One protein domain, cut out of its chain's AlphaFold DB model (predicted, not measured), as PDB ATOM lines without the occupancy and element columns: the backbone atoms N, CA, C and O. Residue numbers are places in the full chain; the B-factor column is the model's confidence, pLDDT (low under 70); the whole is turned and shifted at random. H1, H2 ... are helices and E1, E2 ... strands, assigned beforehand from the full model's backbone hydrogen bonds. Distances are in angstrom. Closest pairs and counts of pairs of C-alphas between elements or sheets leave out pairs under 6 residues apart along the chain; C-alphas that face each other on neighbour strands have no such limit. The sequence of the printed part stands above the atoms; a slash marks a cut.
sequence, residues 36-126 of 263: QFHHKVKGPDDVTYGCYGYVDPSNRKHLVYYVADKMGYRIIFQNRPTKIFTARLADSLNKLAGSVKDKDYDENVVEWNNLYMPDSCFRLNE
ATOM      1  N   GLN A  36     -17.121  52.430 -26.120       85.62
ATOM      2  CA  GLN A  36     -16.903  50.983 -26.047       85.62
ATOM      3  C   GLN A  36     -15.474  50.615 -26.463       85.62
ATOM      4  O   GLN A  36     -14.938  51.172 -27.417       85.62
ATOM      5  N   PHE A  37     -14.872  49.631 -25.797       87.12
ATOM      6  CA  PHE A  37     -13.508  49.183 -26.085       87.12
ATOM      7  C   PHE A  37     -13.351  47.663 -25.952       87.12
ATOM      8  O   PHE A  37     -14.044  47.010 -25.169       87.12
ATOM      9  N   HIS A  38     -12.401  47.098 -26.704       92.12
ATOM     10  CA  HIS A  38     -12.040  45.678 -26.668       92.12
ATOM     11  C   HIS A  38     -10.524  45.530 -26.820       92.12
ATOM     12  O   HIS A  38      -9.958  45.874 -27.855       92.12
ATOM     13  N   HIS A  39      -9.871  44.988 -25.795       92.81
ATOM     14  CA  HIS A  39      -8.444  44.688 -25.789       92.81
ATOM     15  C   HIS A  39      -8.226  43.180 -25.699       92.81
ATOM     16  O   HIS A  39      -8.913  42.487 -24.945       92.81
ATOM     17  N   LYS A  40      -7.265  42.663 -26.464       94.69
ATOM     18  CA  LYS A  40      -6.920  41.240 -26.484       94.69
ATOM     19  C   LYS A  40      -5.460  41.033 -26.857       94.69
ATOM     20  O   LYS A  40      -4.928  41.768 -27.685       94.69
ATOM     21  N   VAL A  41      -4.852  40.005 -26.288       95.56
ATOM     22  CA  VAL A  41      -3.499  39.546 -26.610       95.56
ATOM     23  C   VAL A  41      -3.482  38.018 -26.609       95.56
ATOM     24  O   VAL A  41      -4.278  37.383 -25.915       95.56
ATOM     25  N   LYS A  42      -2.603  37.417 -27.411       96.12
ATOM     26  CA  LYS A  42      -2.356  35.975 -27.380       96.12
ATOM     27  C   LYS A  42      -1.090  35.708 -26.571       96.12
ATOM     28  O   LYS A  42      -0.064  36.328 -26.839       96.12
ATOM     29  N   GLY A  43      -1.186  34.827 -25.583       93.38
ATOM     30  CA  GLY A  43      -0.082  34.428 -24.726       93.38
ATOM     31  C   GLY A  43       0.844  33.383 -25.359       93.38
ATOM     32  O   GLY A  43       0.524  32.800 -26.401       93.38
ATOM     33  N   PRO A  44       2.004  33.132 -24.724       92.31
ATOM     34  CA  PRO A  44       2.967  32.110 -25.151       92.31
ATOM     35  C   PRO A  44       2.442  30.672 -24.970       92.31
ATOM     36  O   PRO A  44       3.022  29.725 -25.489       92.31
ATOM     37  N   ASP A  45       1.337  30.520 -24.246       90.38
ATOM     38  CA  ASP A  45       0.597  29.303 -23.908       90.38
ATOM     39  C   ASP A  45      -0.486  28.923 -24.944       90.38
ATOM     40  O   ASP A  45      -1.289  28.022 -24.705       90.38
ATOM     41  N   ASP A  46      -0.511  29.604 -26.097       91.81
ATOM     42  CA  ASP A  46      -1.534  29.513 -27.155       91.81
ATOM     43  C   ASP A  46      -2.925  30.066 -26.760       91.81
ATOM     44  O   ASP A  46      -3.869  30.014 -27.554       91.81
ATOM     45  N   VAL A  47      -3.057  30.662 -25.570       95.38
ATOM     46  CA  VAL A  47      -4.321  31.166 -25.012       95.38
ATOM     47  C   VAL A  47      -4.535  32.639 -25.356       95.38
ATOM     48  O   VAL A  47      -3.595  33.426 -25.421       95.38
ATOM     49  N   THR A  48      -5.784  33.046 -25.588       97.06
ATOM     50  CA  THR A  48      -6.132  34.463 -25.780       97.06
ATOM     51  C   THR A  48      -6.693  35.054 -24.493       97.06
ATOM     52  O   THR A  48      -7.723  34.606 -23.991       97.06
ATOM     53  N   TYR A  49      -6.045  36.105 -24.004       96.38
ATOM     54  CA  TYR A  49      -6.448  36.885 -22.838       96.38
ATOM     55  C   TYR A  49      -7.012  38.228 -23.296       96.38
ATOM     56  O   TYR A  49      -6.567  38.786 -24.304       96.38
ATOM     57  N   GLY A  50      -7.986  38.777 -22.578       95.50
ATOM     58  CA  GLY A  50      -8.492  40.101 -22.913       95.50
ATOM     59  C   GLY A  50      -9.606  40.617 -22.022       95.50
ATOM     60  O   GLY A  50     -10.038  39.986 -21.058       95.50
ATOM     61  N   CYS A  51     -10.081  41.800 -22.383       94.31
ATOM     62  CA  CYS A  51     -11.190  42.462 -21.729       94.31
ATOM     63  C   CYS A  51     -11.971  43.329 -22.717       94.31
ATOM     64  O   CYS A  51     -11.430  43.829 -23.704       94.31
ATOM     65  N   TYR A  52     -13.249  43.530 -22.435       93.94
ATOM     66  CA  TYR A  52     -14.127  44.416 -23.189       93.94
ATOM     67  C   TYR A  52     -15.029  45.177 -22.225       93.94
ATOM     68  O   TYR A  52     -15.276  44.733 -21.099       93.94
ATOM     69  N   GLY A  53     -15.490  46.349 -22.638       92.06
ATOM     70  CA  GLY A  53     -16.191  47.238 -21.730       92.06
ATOM     71  C   GLY A  53     -16.633  48.539 -22.370       92.06
ATOM     72  O   GLY A  53     -16.524  48.724 -23.581       92.06
ATOM     73  N   TYR A  54     -17.127  49.442 -21.530       87.62
ATOM     74  CA  TYR A  54     -17.457  50.806 -21.921       87.62
ATOM     75  C   TYR A  54     -17.217  51.799 -20.781       87.62
ATOM     76  O   TYR A  54     -17.189  51.429 -19.606       87.62
ATOM     77  N   VAL A  55     -17.051  53.074 -21.126       85.94
ATOM     78  CA  VAL A  55     -17.009  54.180 -20.159       85.94
ATOM     79  C   VAL A  55     -18.404  54.794 -20.038       85.94
ATOM     80  O   VAL A  55     -18.989  55.201 -21.044       85.94
ATOM     81  N   ASP A  56     -18.967  54.854 -18.829       83.00
ATOM     82  CA  ASP A  56     -20.256  55.524 -18.615       83.00
ATOM     83  C   ASP A  56     -20.121  57.064 -18.588       83.00
ATOM     84  O   ASP A  56     -19.017  57.586 -18.410       83.00
ATOM     85  N   PRO A  57     -21.222  57.830 -18.732       82.88
ATOM     86  CA  PRO A  57     -21.181  59.296 -18.664       82.88
ATOM     87  C   PRO A  57     -20.722  59.872 -17.311       82.88
ATOM     88  O   PRO A  57     -20.496  61.072 -17.203       82.88
ATOM     89  N   SER A  58     -20.574  59.042 -16.271       84.88
ATOM     90  CA  SER A  58     -19.955  59.407 -14.986       84.88
ATOM     91  C   SER A  58     -18.447  59.109 -14.948       84.88
ATOM     92  O   SER A  58     -17.839  59.152 -13.880       84.88
ATOM     93  N   ASN A  59     -17.845  58.809 -16.104       80.06
ATOM     94  CA  ASN A  59     -16.440  58.458 -16.294       80.06
ATOM     95  C   ASN A  59     -15.980  57.245 -15.461       80.06
ATOM     96  O   ASN A  59     -14.878  57.225 -14.901       80.06
ATOM     97  N   ARG A  60     -16.843  56.223 -15.358       81.69
ATOM     98  CA  ARG A  60     -16.524  54.920 -14.753       81.69
ATOM     99  C   ARG A  60     -16.415  53.854 -15.839       81.69
ATOM    100  O   ARG A  60     -17.284  53.750 -16.706       81.69
ATOM    101  N   LYS A  61     -15.362  53.037 -15.774       83.12
ATOM    102  CA  LYS A  61     -15.103  51.952 -16.732       83.12
ATOM    103  C   LYS A  61     -15.849  50.685 -16.300       83.12
ATOM    104  O   LYS A  61     -15.471  50.048 -15.318       83.12
ATOM    105  N   HIS A  62     -16.894  50.313 -17.034       87.38
ATOM    106  CA  HIS A  62     -17.578  49.024 -16.901       87.38
ATOM    107  C   HIS A  62     -16.796  47.993 -17.702       87.38
ATOM    108  O   HIS A  62     -16.662  48.142 -18.913       87.38
ATOM    109  N   LEU A  63     -16.238  46.985 -17.029       89.69
ATOM    110  CA  LEU A  63     -15.199  46.128 -17.599       89.69
ATOM    111  C   LEU A  63     -15.458  44.646 -17.320       89.69
ATOM    112  O   LEU A  63     -15.682  44.249 -16.178       89.69
ATOM    113  N   VAL A  64     -15.374  43.832 -18.370       93.56
ATOM    114  CA  VAL A  64     -15.489  42.374 -18.316       93.56
ATOM    115  C   VAL A  64     -14.202  41.753 -18.852       93.56
ATOM    116  O   VAL A  64     -13.723  42.123 -19.922       93.56
ATOM    117  N   TYR A  65     -13.643  40.798 -18.111       95.50
ATOM    118  CA  TYR A  65     -12.410  40.086 -18.456       95.50
ATOM    119  C   TYR A  65     -12.722  38.677 -18.944       95.50
ATOM    120  O   TYR A  65     -13.663  38.048 -18.459       95.50
ATOM    121  N   TYR A  66     -11.912  38.153 -19.860       97.00
ATOM    122  CA  TYR A  66     -12.103  36.811 -20.395       97.00
ATOM    123  C   TYR A  66     -10.791  36.086 -20.705       97.00
ATOM    124  O   TYR A  66      -9.733  36.687 -20.905       97.00
ATOM    125  N   VAL A  67     -10.912  34.765 -20.797       97.38
ATOM    126  CA  VAL A  67      -9.906  33.840 -21.324       97.38
ATOM    127  C   VAL A  67     -10.559  33.028 -22.438       97.38
ATOM    128  O   VAL A  67     -11.708  32.613 -22.299       97.38
ATOM    129  N   ALA A  68      -9.845  32.792 -23.535       97.00
ATOM    130  CA  ALA A  68     -10.232  31.840 -24.571       97.00
ATOM    131  C   ALA A  68      -9.073  30.867 -24.831       97.00
ATOM    132  O   ALA A  68      -8.052  31.242 -25.407       97.00
ATOM    133  N   ASP A  69      -9.245  29.629 -24.369       95.25
ATOM    134  CA  ASP A  69      -8.251  28.548 -24.403       95.25
ATOM    135  C   ASP A  69      -8.837  27.267 -25.040       95.25
ATOM    136  O   ASP A  69      -9.809  27.341 -25.796       95.25
ATOM    137  N   LYS A  70      -8.278  26.077 -24.764       92.19
ATOM    138  CA  LYS A  70      -8.782  24.806 -25.326       92.19
ATOM    139  C   LYS A  70     -10.160  24.387 -24.793       92.19
ATOM    140  O   LYS A  70     -10.845  23.616 -25.457       92.19
ATOM    141  N   MET A  71     -10.611  24.934 -23.660       90.81
ATOM    142  CA  MET A  71     -12.000  24.842 -23.185       90.81
ATOM    143  C   MET A  71     -12.872  26.029 -23.648       90.81
ATOM    144  O   MET A  71     -13.990  26.208 -23.161       90.81
ATOM    145  N   GLY A  72     -12.393  26.838 -24.596       92.69
ATOM    146  CA  GLY A  72     -13.144  27.925 -25.218       92.69
ATOM    147  C   GLY A  72     -13.221  29.203 -24.381       92.69
ATOM    148  O   GLY A  72     -12.497  29.390 -23.404       92.69
ATOM    149  N   TYR A  73     -14.098  30.113 -24.808       96.88
ATOM    150  CA  TYR A  73     -14.268  31.446 -24.228       96.88
ATOM    151  C   TYR A  73     -15.003  31.405 -22.878       96.88
ATOM    152  O   TYR A  73     -16.103  30.860 -22.781       96.88
ATOM    153  N   ARG A  74     -14.423  32.018 -21.840       96.31
ATOM    154  CA  ARG A  74     -14.991  32.116 -20.486       96.31
ATOM    155  C   ARG A  74     -14.731  33.489 -19.874       96.31
ATOM    156  O   ARG A  74     -13.628  34.019 -19.985       96.31
ATOM    157  N   ILE A  75     -15.726  34.024 -19.170       96.19
ATOM    158  CA  ILE A  75     -15.575  35.233 -18.348       96.19
ATOM    159  C   ILE A  75     -14.825  34.889 -17.059       96.19
ATOM    160  O   ILE A  75     -15.075  33.844 -16.454       96.19
ATOM    161  N   ILE A  76     -13.921  35.773 -16.635       94.81
ATOM    162  CA  ILE A  76     -13.128  35.622 -15.411       94.81
ATOM    163  C   ILE A  76     -13.256  36.858 -14.510       94.81
ATOM    164  O   ILE A  76     -13.703  37.920 -14.943       94.81
ATOM    165  N   PHE A  77     -12.874  36.719 -13.240       92.12
ATOM    166  CA  PHE A  77     -13.076  37.746 -12.215       92.12
ATOM    167  C   PHE A  77     -11.750  38.248 -11.646       92.12
ATOM    168  O   PHE A  77     -10.861  37.448 -11.351       92.12
ATOM    169  N   GLN A  78     -11.672  39.563 -11.412       88.88
ATOM    170  CA  GLN A  78     -10.554  40.197 -10.710       88.88
ATOM    171  C   GLN A  78     -10.252  39.488  -9.383       88.88
ATOM    172  O   GLN A  78     -11.168  39.085  -8.658       88.88
ATOM    173  N   ASN A  79      -8.966  39.389  -9.041       89.38
ATOM    174  CA  ASN A  79      -8.479  38.835  -7.774       89.38
ATOM    175  C   ASN A  79      -8.907  37.376  -7.503       89.38
ATOM    176  O   ASN A  79      -8.960  36.953  -6.346       89.38
ATOM    177  N   ARG A  80      -9.214  36.588  -8.546       92.94
ATOM    178  CA  ARG A  80      -9.458  35.141  -8.432       92.94
ATOM    179  C   ARG A  80      -8.475  34.341  -9.295       92.94
ATOM    180  O   ARG A  80      -8.264  34.709 -10.451       92.94
ATOM    181  N   PRO A  81      -7.899  33.238  -8.778       94.00
ATOM    182  CA  PRO A  81      -7.132  32.319  -9.606       94.00
ATOM    183  C   PRO A  81      -8.048  31.671 -10.650       94.00
ATOM    184  O   PRO A  81      -9.210  31.358 -10.377       94.00
ATOM    185  N   THR A  82      -7.522  31.489 -11.855       94.31
ATOM    186  CA  THR A  82      -8.258  31.040 -13.037       94.31
ATOM    187  C   THR A  82      -7.651  29.744 -13.564       94.31
ATOM    188  O   THR A  82      -6.433  29.601 -13.624       94.31
ATOM    189  N   LYS A  83      -8.504  28.793 -13.961       94.88
ATOM    190  CA  LYS A  83      -8.076  27.578 -14.664       94.88
ATOM    191  C   LYS A  83      -7.882  27.876 -16.149       94.88
ATOM    192  O   LYS A  83      -8.831  28.322 -16.804       94.88
ATOM    193  N   ILE A  84      -6.676  27.609 -16.632       94.81
ATOM    194  CA  ILE A  84      -6.229  27.746 -18.016       94.81
ATOM    195  C   ILE A  84      -6.004  26.340 -18.580       94.81
ATOM    196  O   ILE A  84      -5.342  25.521 -17.943       94.81
ATOM    197  N   PHE A  85      -6.564  26.060 -19.754       92.38
ATOM    198  CA  PHE A  85      -6.507  24.751 -20.407       92.38
ATOM    199  C   PHE A  85      -5.701  24.839 -21.703       92.38
ATOM    200  O   PHE A  85      -6.202  25.315 -22.726       92.38
ATOM    201  N   THR A  86      -4.448  24.396 -21.656       90.38
ATOM    202  CA  THR A  86      -3.492  24.425 -22.776       90.38
ATOM    203  C   THR A  86      -3.478  23.090 -23.521       90.38
ATOM    204  O   THR A  86      -3.831  22.064 -22.946       90.38
ATOM    205  N   ALA A  87      -3.068  23.067 -24.794       83.88
ATOM    206  CA  ALA A  87      -2.905  21.793 -25.509       83.88
ATOM    207  C   ALA A  87      -1.698  21.018 -24.964       83.88
ATOM    208  O   ALA A  87      -0.681  21.623 -24.617       83.88
ATOM    209  N   ARG A  88      -1.793  19.686 -24.934       74.81
ATOM    210  CA  ARG A  88      -0.688  18.821 -24.514       74.81
ATOM    211  C   ARG A  88       0.428  18.818 -25.552       74.81
ATOM    212  O   ARG A  88       0.347  18.165 -26.586       74.81
ATOM    213  N   LEU A  89       1.544  19.484 -25.247       64.38
ATOM    214  CA  LEU A  89       2.735  19.448 -26.111       64.38
ATOM    215  C   LEU A  89       3.311  18.018 -26.253       64.38
ATOM    216  O   LEU A  89       4.005  17.707 -27.219       64.38
ATOM    217  N   ALA A  90       2.965  17.125 -25.318       57.88
ATOM    218  CA  ALA A  90       3.279  15.700 -25.367       57.88
ATOM    219  C   ALA A  90       2.627  14.948 -26.548       57.88
ATOM    220  O   ALA A  90       3.101  13.866 -26.895       57.88
ATOM    221  N   ASP A  91       1.603  15.502 -27.208       55.16
ATOM    222  CA  ASP A  91       0.891  14.852 -28.320       55.16
ATOM    223  C   ASP A  91       1.799  14.550 -29.525       55.16
ATOM    224  O   ASP A  91       1.541  13.615 -30.283       55.16
ATOM    225  N   SER A  92       2.902  15.288 -29.695       52.38
ATOM    226  CA  SER A  92       3.912  15.003 -30.728       52.38
ATOM    227  C   SER A  92       4.807  13.795 -30.416       52.38
ATOM    228  O   SER A  92       5.449  13.277 -31.327       52.38
ATOM    229  N   LEU A  93       4.851  13.330 -29.162       58.19
ATOM    230  CA  LEU A  93       5.651  12.178 -28.718       58.19
ATOM    231  C   LEU A  93       4.766  10.963 -28.399       58.19
ATOM    232  O   LEU A  93       5.047   9.846 -28.836       58.19
ATOM    233  N   ASN A  94       3.647  11.181 -27.706       54.50
ATOM    234  CA  ASN A  94       2.743  10.117 -27.266       54.50
ATOM    235  C   ASN A  94       1.942   9.478 -28.410       54.50
ATOM    236  O   ASN A  94       1.423   8.377 -28.246       54.50
ATOM    237  N   LYS A  95       1.907  10.083 -29.606       54.53
ATOM    238  CA  LYS A  95       1.275   9.485 -30.798       54.53
ATOM    239  C   LYS A  95       1.956   8.194 -31.291       54.53
ATOM    240  O   LYS A  95       1.404   7.513 -32.150       54.53
ATOM    241  N   LEU A  96       3.122   7.849 -30.735       55.03
ATOM    242  CA  LEU A  96       3.799   6.558 -30.916       55.03
ATOM    243  C   LEU A  96       3.396   5.505 -29.857       55.03
ATOM    244  O   LEU A  96       3.562   4.310 -30.082       55.03
ATOM    245  N   ALA A  97       2.853   5.931 -28.713       55.22
ATOM    246  CA  ALA A  97       2.523   5.099 -27.556       55.22
ATOM    247  C   ALA A  97       1.001   5.084 -27.319       55.22
ATOM    248  O   ALA A  97       0.487   5.775 -26.442       55.22
ATOM    249  N   GLY A  98       0.274   4.306 -28.129       54.28
ATOM    250  CA  GLY A  98      -1.196   4.272 -28.152       54.28
ATOM    251  C   GLY A  98      -1.847   3.747 -26.865       54.28
ATOM    252  O   GLY A  98      -2.249   2.586 -26.811       54.28
ATOM    253  N   SER A  99      -1.984   4.614 -25.858       52.94
ATOM    254  CA  SER A  99      -2.404   4.254 -24.500       52.94
ATOM    255  C   SER A  99      -3.324   5.290 -23.841       52.94
ATOM    256  O   SER A  99      -2.881   6.366 -23.457       52.94
ATOM    257  N   VAL A 100      -4.556   4.849 -23.553       50.78
ATOM    258  CA  VAL A 100      -5.469   5.358 -22.501       50.78
ATOM    259  C   VAL A 100      -6.177   6.709 -22.760       50.78
ATOM    260  O   VAL A 100      -5.731   7.573 -23.504       50.78
ATOM    261  N   LYS A 101      -7.380   6.828 -22.175       55.75
ATOM    262  CA  LYS A 101      -8.388   7.886 -22.374       55.75
ATOM    263  C   LYS A 101      -8.136   9.118 -21.494       55.75
ATOM    264  O   LYS A 101      -8.985   9.489 -20.682       55.75
ATOM    265  N   ASP A 102      -6.963   9.710 -21.631       60.16
ATOM    266  CA  ASP A 102      -6.660  10.986 -20.994       60.16
ATOM    267  C   ASP A 102      -7.395  12.155 -21.681       60.16
ATOM    268  O   ASP A 102      -8.028  11.996 -22.724       60.16
ATOM    269  N   LYS A 103      -7.342  13.342 -21.071       65.56
ATOM    270  CA  LYS A 103      -7.792  14.594 -21.696       65.56
ATOM    271  C   LYS A 103      -6.662  15.154 -22.560       65.56
ATOM    272  O   LYS A 103      -5.533  15.227 -22.083       65.56
ATOM    273  N   ASP A 104      -6.976  15.647 -23.756       77.62
ATOM    274  CA  ASP A 104      -6.011  16.234 -24.712       77.62
ATOM    275  C   ASP A 104      -5.499  17.642 -24.304       77.62
ATOM    276  O   ASP A 104      -5.058  18.446 -25.127       77.62
ATOM    277  N   TYR A 105      -5.618  17.993 -23.020       81.56
ATOM    278  CA  TYR A 105      -5.315  19.318 -22.491       81.56
ATOM    279  C   TYR A 105      -4.798  19.260 -21.053       81.56
ATOM    280  O   TYR A 105      -5.267  18.465 -20.236       81.56
ATOM    281  N   ASP A 106      -3.862  20.154 -20.740       86.44
ATOM    282  CA  ASP A 106      -3.307  20.328 -19.399       86.44
ATOM    283  C   ASP A 106      -4.008  21.482 -18.671       86.44
ATOM    284  O   ASP A 106      -4.249  22.545 -19.242       86.44
ATOM    285  N   GLU A 107      -4.357  21.255 -17.403       89.81
ATOM    286  CA  GLU A 107      -5.042  22.222 -16.542       89.81
ATOM    287  C   GLU A 107      -4.029  22.932 -15.634       89.81
ATOM    288  O   GLU A 107      -3.490  22.330 -14.706       89.81
ATOM    289  N   ASN A 108      -3.822  24.229 -15.861       91.12
ATOM    290  CA  ASN A 108      -2.967  25.079 -15.037       91.12
ATOM    291  C   ASN A 108      -3.814  26.087 -14.246       91.12
ATOM    292  O   ASN A 108      -4.666  26.776 -14.809       91.12
ATOM    293  N   VAL A 109      -3.585  26.196 -12.934       94.12
ATOM    294  CA  VAL A 109      -4.233  27.209 -12.084       94.12
ATOM    295  C   VAL A 109      -3.320  28.429 -12.004       94.12
ATOM    296  O   VAL A 109      -2.287  28.385 -11.342       94.12
ATOM    297  N   VAL A 110      -3.704  29.516 -12.671       93.94
ATOM    298  CA  VAL A 110      -2.914  30.751 -12.752       93.94
ATOM    299  C   VAL A 110      -3.546  31.826 -11.869       93.94
ATOM    300  O   VAL A 110      -4.750  32.080 -11.939       93.94
ATOM    301  N   GLU A 111      -2.748  32.455 -11.005       95.00
ATOM    302  CA  GLU A 111      -3.204  33.577 -10.178       95.00
ATOM    303  C   GLU A 111      -3.506  34.818 -11.023       95.00
ATOM    304  O   GLU A 111      -2.859  35.054 -12.037       95.00
ATOM    305  N   TRP A 112      -4.438  35.656 -10.560       90.44
ATOM    306  CA  TRP A 112      -4.890  36.859 -11.271       90.44
ATOM    307  C   TRP A 112      -3.751  37.759 -11.789       90.44
ATOM    308  O   TRP A 112      -3.781  38.178 -12.943       90.44
ATOM    309  N   ASN A 113      -2.731  38.007 -10.961       89.69
ATOM    310  CA  ASN A 113      -1.587  38.866 -11.300       89.69
ATOM    311  C   ASN A 113      -0.597  38.219 -12.289       89.69
ATOM    312  O   ASN A 113       0.245  38.914 -12.842       89.69
ATOM    313  N   ASN A 114      -0.694  36.901 -12.492       91.94
ATOM    314  CA  ASN A 114       0.194  36.109 -13.344       91.94
ATOM    315  C   ASN A 114      -0.478  35.721 -14.679       91.94
ATOM    316  O   ASN A 114       0.117  35.009 -15.487       91.94
ATOM    317  N   LEU A 115      -1.719  36.165 -14.919       91.19
ATOM    318  CA  LEU A 115      -2.400  36.025 -16.208       91.19
ATOM    319  C   LEU A 115      -1.763  36.965 -17.237       91.19
ATOM    320  O   LEU A 115      -1.507  38.129 -16.936       91.19
ATOM    321  N   TYR A 116      -1.599  36.500 -18.477       93.38
ATOM    322  CA  TYR A 116      -1.022  37.285 -19.577       93.38
ATOM    323  C   TYR A 116      -2.036  38.288 -20.175       93.38
ATOM    324  O   TYR A 116      -2.330  38.294 -21.368       93.38
ATOM    325  N   MET A 117      -2.633  39.111 -19.314       91.38
ATOM    326  CA  MET A 117      -3.579  40.170 -19.669       91.38
ATOM    327  C   MET A 117      -2.850  41.420 -20.188       91.38
ATOM    328  O   MET A 117      -1.802  41.769 -19.648       91.38
ATOM    329  N   PRO A 118      -3.397  42.140 -21.186       88.75
ATOM    330  CA  PRO A 118      -2.772  43.357 -21.695       88.75
ATOM    331  C   PRO A 118      -2.994  44.541 -20.738       88.75
ATOM    332  O   PRO A 118      -4.061  44.664 -20.132       88.75
ATOM    333  N   ASP A 119      -2.021  45.452 -20.646       86.12
ATOM    334  CA  ASP A 119      -1.990  46.552 -19.659       86.12
ATOM    335  C   ASP A 119      -3.258  47.420 -19.636       86.12
ATOM    336  O   ASP A 119      -3.721  47.856 -18.578       86.12
ATOM    337  N   SER A 120      -3.868  47.641 -20.801       83.56
ATOM    338  CA  SER A 120      -5.102  48.415 -20.950       83.56
ATOM    339  C   SER A 120      -6.325  47.781 -20.266       83.56
ATOM    340  O   SER A 120      -7.318  48.472 -20.040       83.56
ATOM    341  N   CYS A 121      -6.254  46.506 -19.865       84.50
ATOM    342  CA  CYS A 121      -7.246  45.843 -19.014       84.50
ATOM    343  C   CYS A 121      -7.027  46.085 -17.508       84.50
ATOM    344  O   CYS A 121      -7.953  45.905 -16.713       84.50
ATOM    345  N   PHE A 122      -5.832  46.517 -17.091       75.00
ATOM    346  CA  PHE A 122      -5.523  46.836 -15.695       75.00
ATOM    347  C   PHE A 122      -5.690  48.327 -15.356       75.00
ATOM    348  O   PHE A 122      -5.838  48.670 -14.184       75.00
ATOM    349  N   ARG A 123      -5.744  49.223 -16.357       62.88
ATOM    350  CA  ARG A 123      -5.900  50.685 -16.176       62.88
ATOM    351  C   ARG A 123      -7.322  51.131 -15.797       62.88
ATOM    352  O   ARG A 123      -7.919  52.017 -16.420       62.88
ATOM    353  N   LEU A 124      -7.836  50.563 -14.706       56.75
ATOM    354  CA  LEU A 124      -9.100  50.935 -14.064       56.75
ATOM    355  C   LEU A 124      -9.099  52.394 -13.565       56.75
ATOM    356  O   LEU A 124     -10.155  53.013 -13.496       56.75
ATOM    357  N   ASN A 125      -7.917  52.939 -13.252       45.66
ATOM    358  CA  ASN A 125      -7.748  54.244 -12.604       45.66
ATOM    359  C   ASN A 125      -7.122  55.336 -13.497       45.66
ATOM    360  O   ASN A 125      -6.893  56.447 -13.022       45.66
ATOM    361  N   GLU A 126      -6.851  55.047 -14.775       45.72
ATOM    362  CA  GLU A 126      -6.455  56.078 -15.742       45.72
ATOM    363  C   GLU A 126      -7.704  56.818 -16.234       45.72
ATOM    364  O   GLU A 126      -8.300  56.482 -17.260       45.72
TER     365      GLU A 126
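This is residues 36 to 126 of the 263 residues of an uncharacterized protein of Anopheles dirus (UniProt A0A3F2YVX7). Look for a long rod: a twisted four-strand sheet, E1 to E4, makes one part of its length, and a ribbon of two strands, E5 and E6, follows toward the other end. Beyond that ribbon the loop with the short helix H1 sticks out with residues 92 to 102, while residues 111 to 126, with no named element, fold back over one face of the sheet. The printed part has 91 residues, with six named strands and one named helix in the order E1 E2 E3 E4 E5 H1 E6; it is mostly strand, although under half of the residues are in named elements. The sheet runs E1 - E2 - E3 - E4, antiparallel, and is a meander, each strand the antiparallel neighbour of the one before. The whole is loose, with a radius of gyration of the C-alphas of 16.6 A and spans of 60 by 20 by 18 A.

Find C-alpha 36 at (-16.903, 50.983, -26.047), where E1, residues 36 to 42, begins; it runs 20.9 A. E2, residues 48 to 55, covers 23.2 A, and E3, residues 61 to 69, covers 25.6 A. E4, residues 72 to 76, is 12.5 A long. E5, residues 82 to 87, begins at C-alpha 82 at (-8.258, 31.040, -13.037) and runs 16.4 A. H1 is residues 91 to 94, 5.2 A. E6, residues 105 to 110, runs 15.2 A and ends at C-alpha 110 at (-2.914, 30.751, -12.752).

Start in the sheet, where E1 and E2 form a hairpin at 168 degrees, with N 39 and O 51 2.9 A apart, within hydrogen-bond range. E2 and E3 are a hairpin at 163 degrees, with N 62 and O 54 at 2.8 A. E3 and E4 are a hairpin at 144 degrees, with N 74 and O 67 at 2.8 A. E1 and E4 are the edge strands. Next look at Asp 69 and Phe 85, the closest C-alphas of E3 and E5, 5.8 A apart. E5 and E6 are antiparallel neighbours at 150 degrees, with N 84 and O 108 at 2.8 A. H1 is not on the four-strand sheet; it is too short for any O i to N i+4 pair, and its one O i to N i+3 pair is not within range.

The C-alphas of Ser 58 and Ala 97, 60.1 A apart, are the two farthest apart. The printed part has no cut, and no link is long. Confidence is low, with pLDDT under 70, at residues 89 to 103 and 123 to 126.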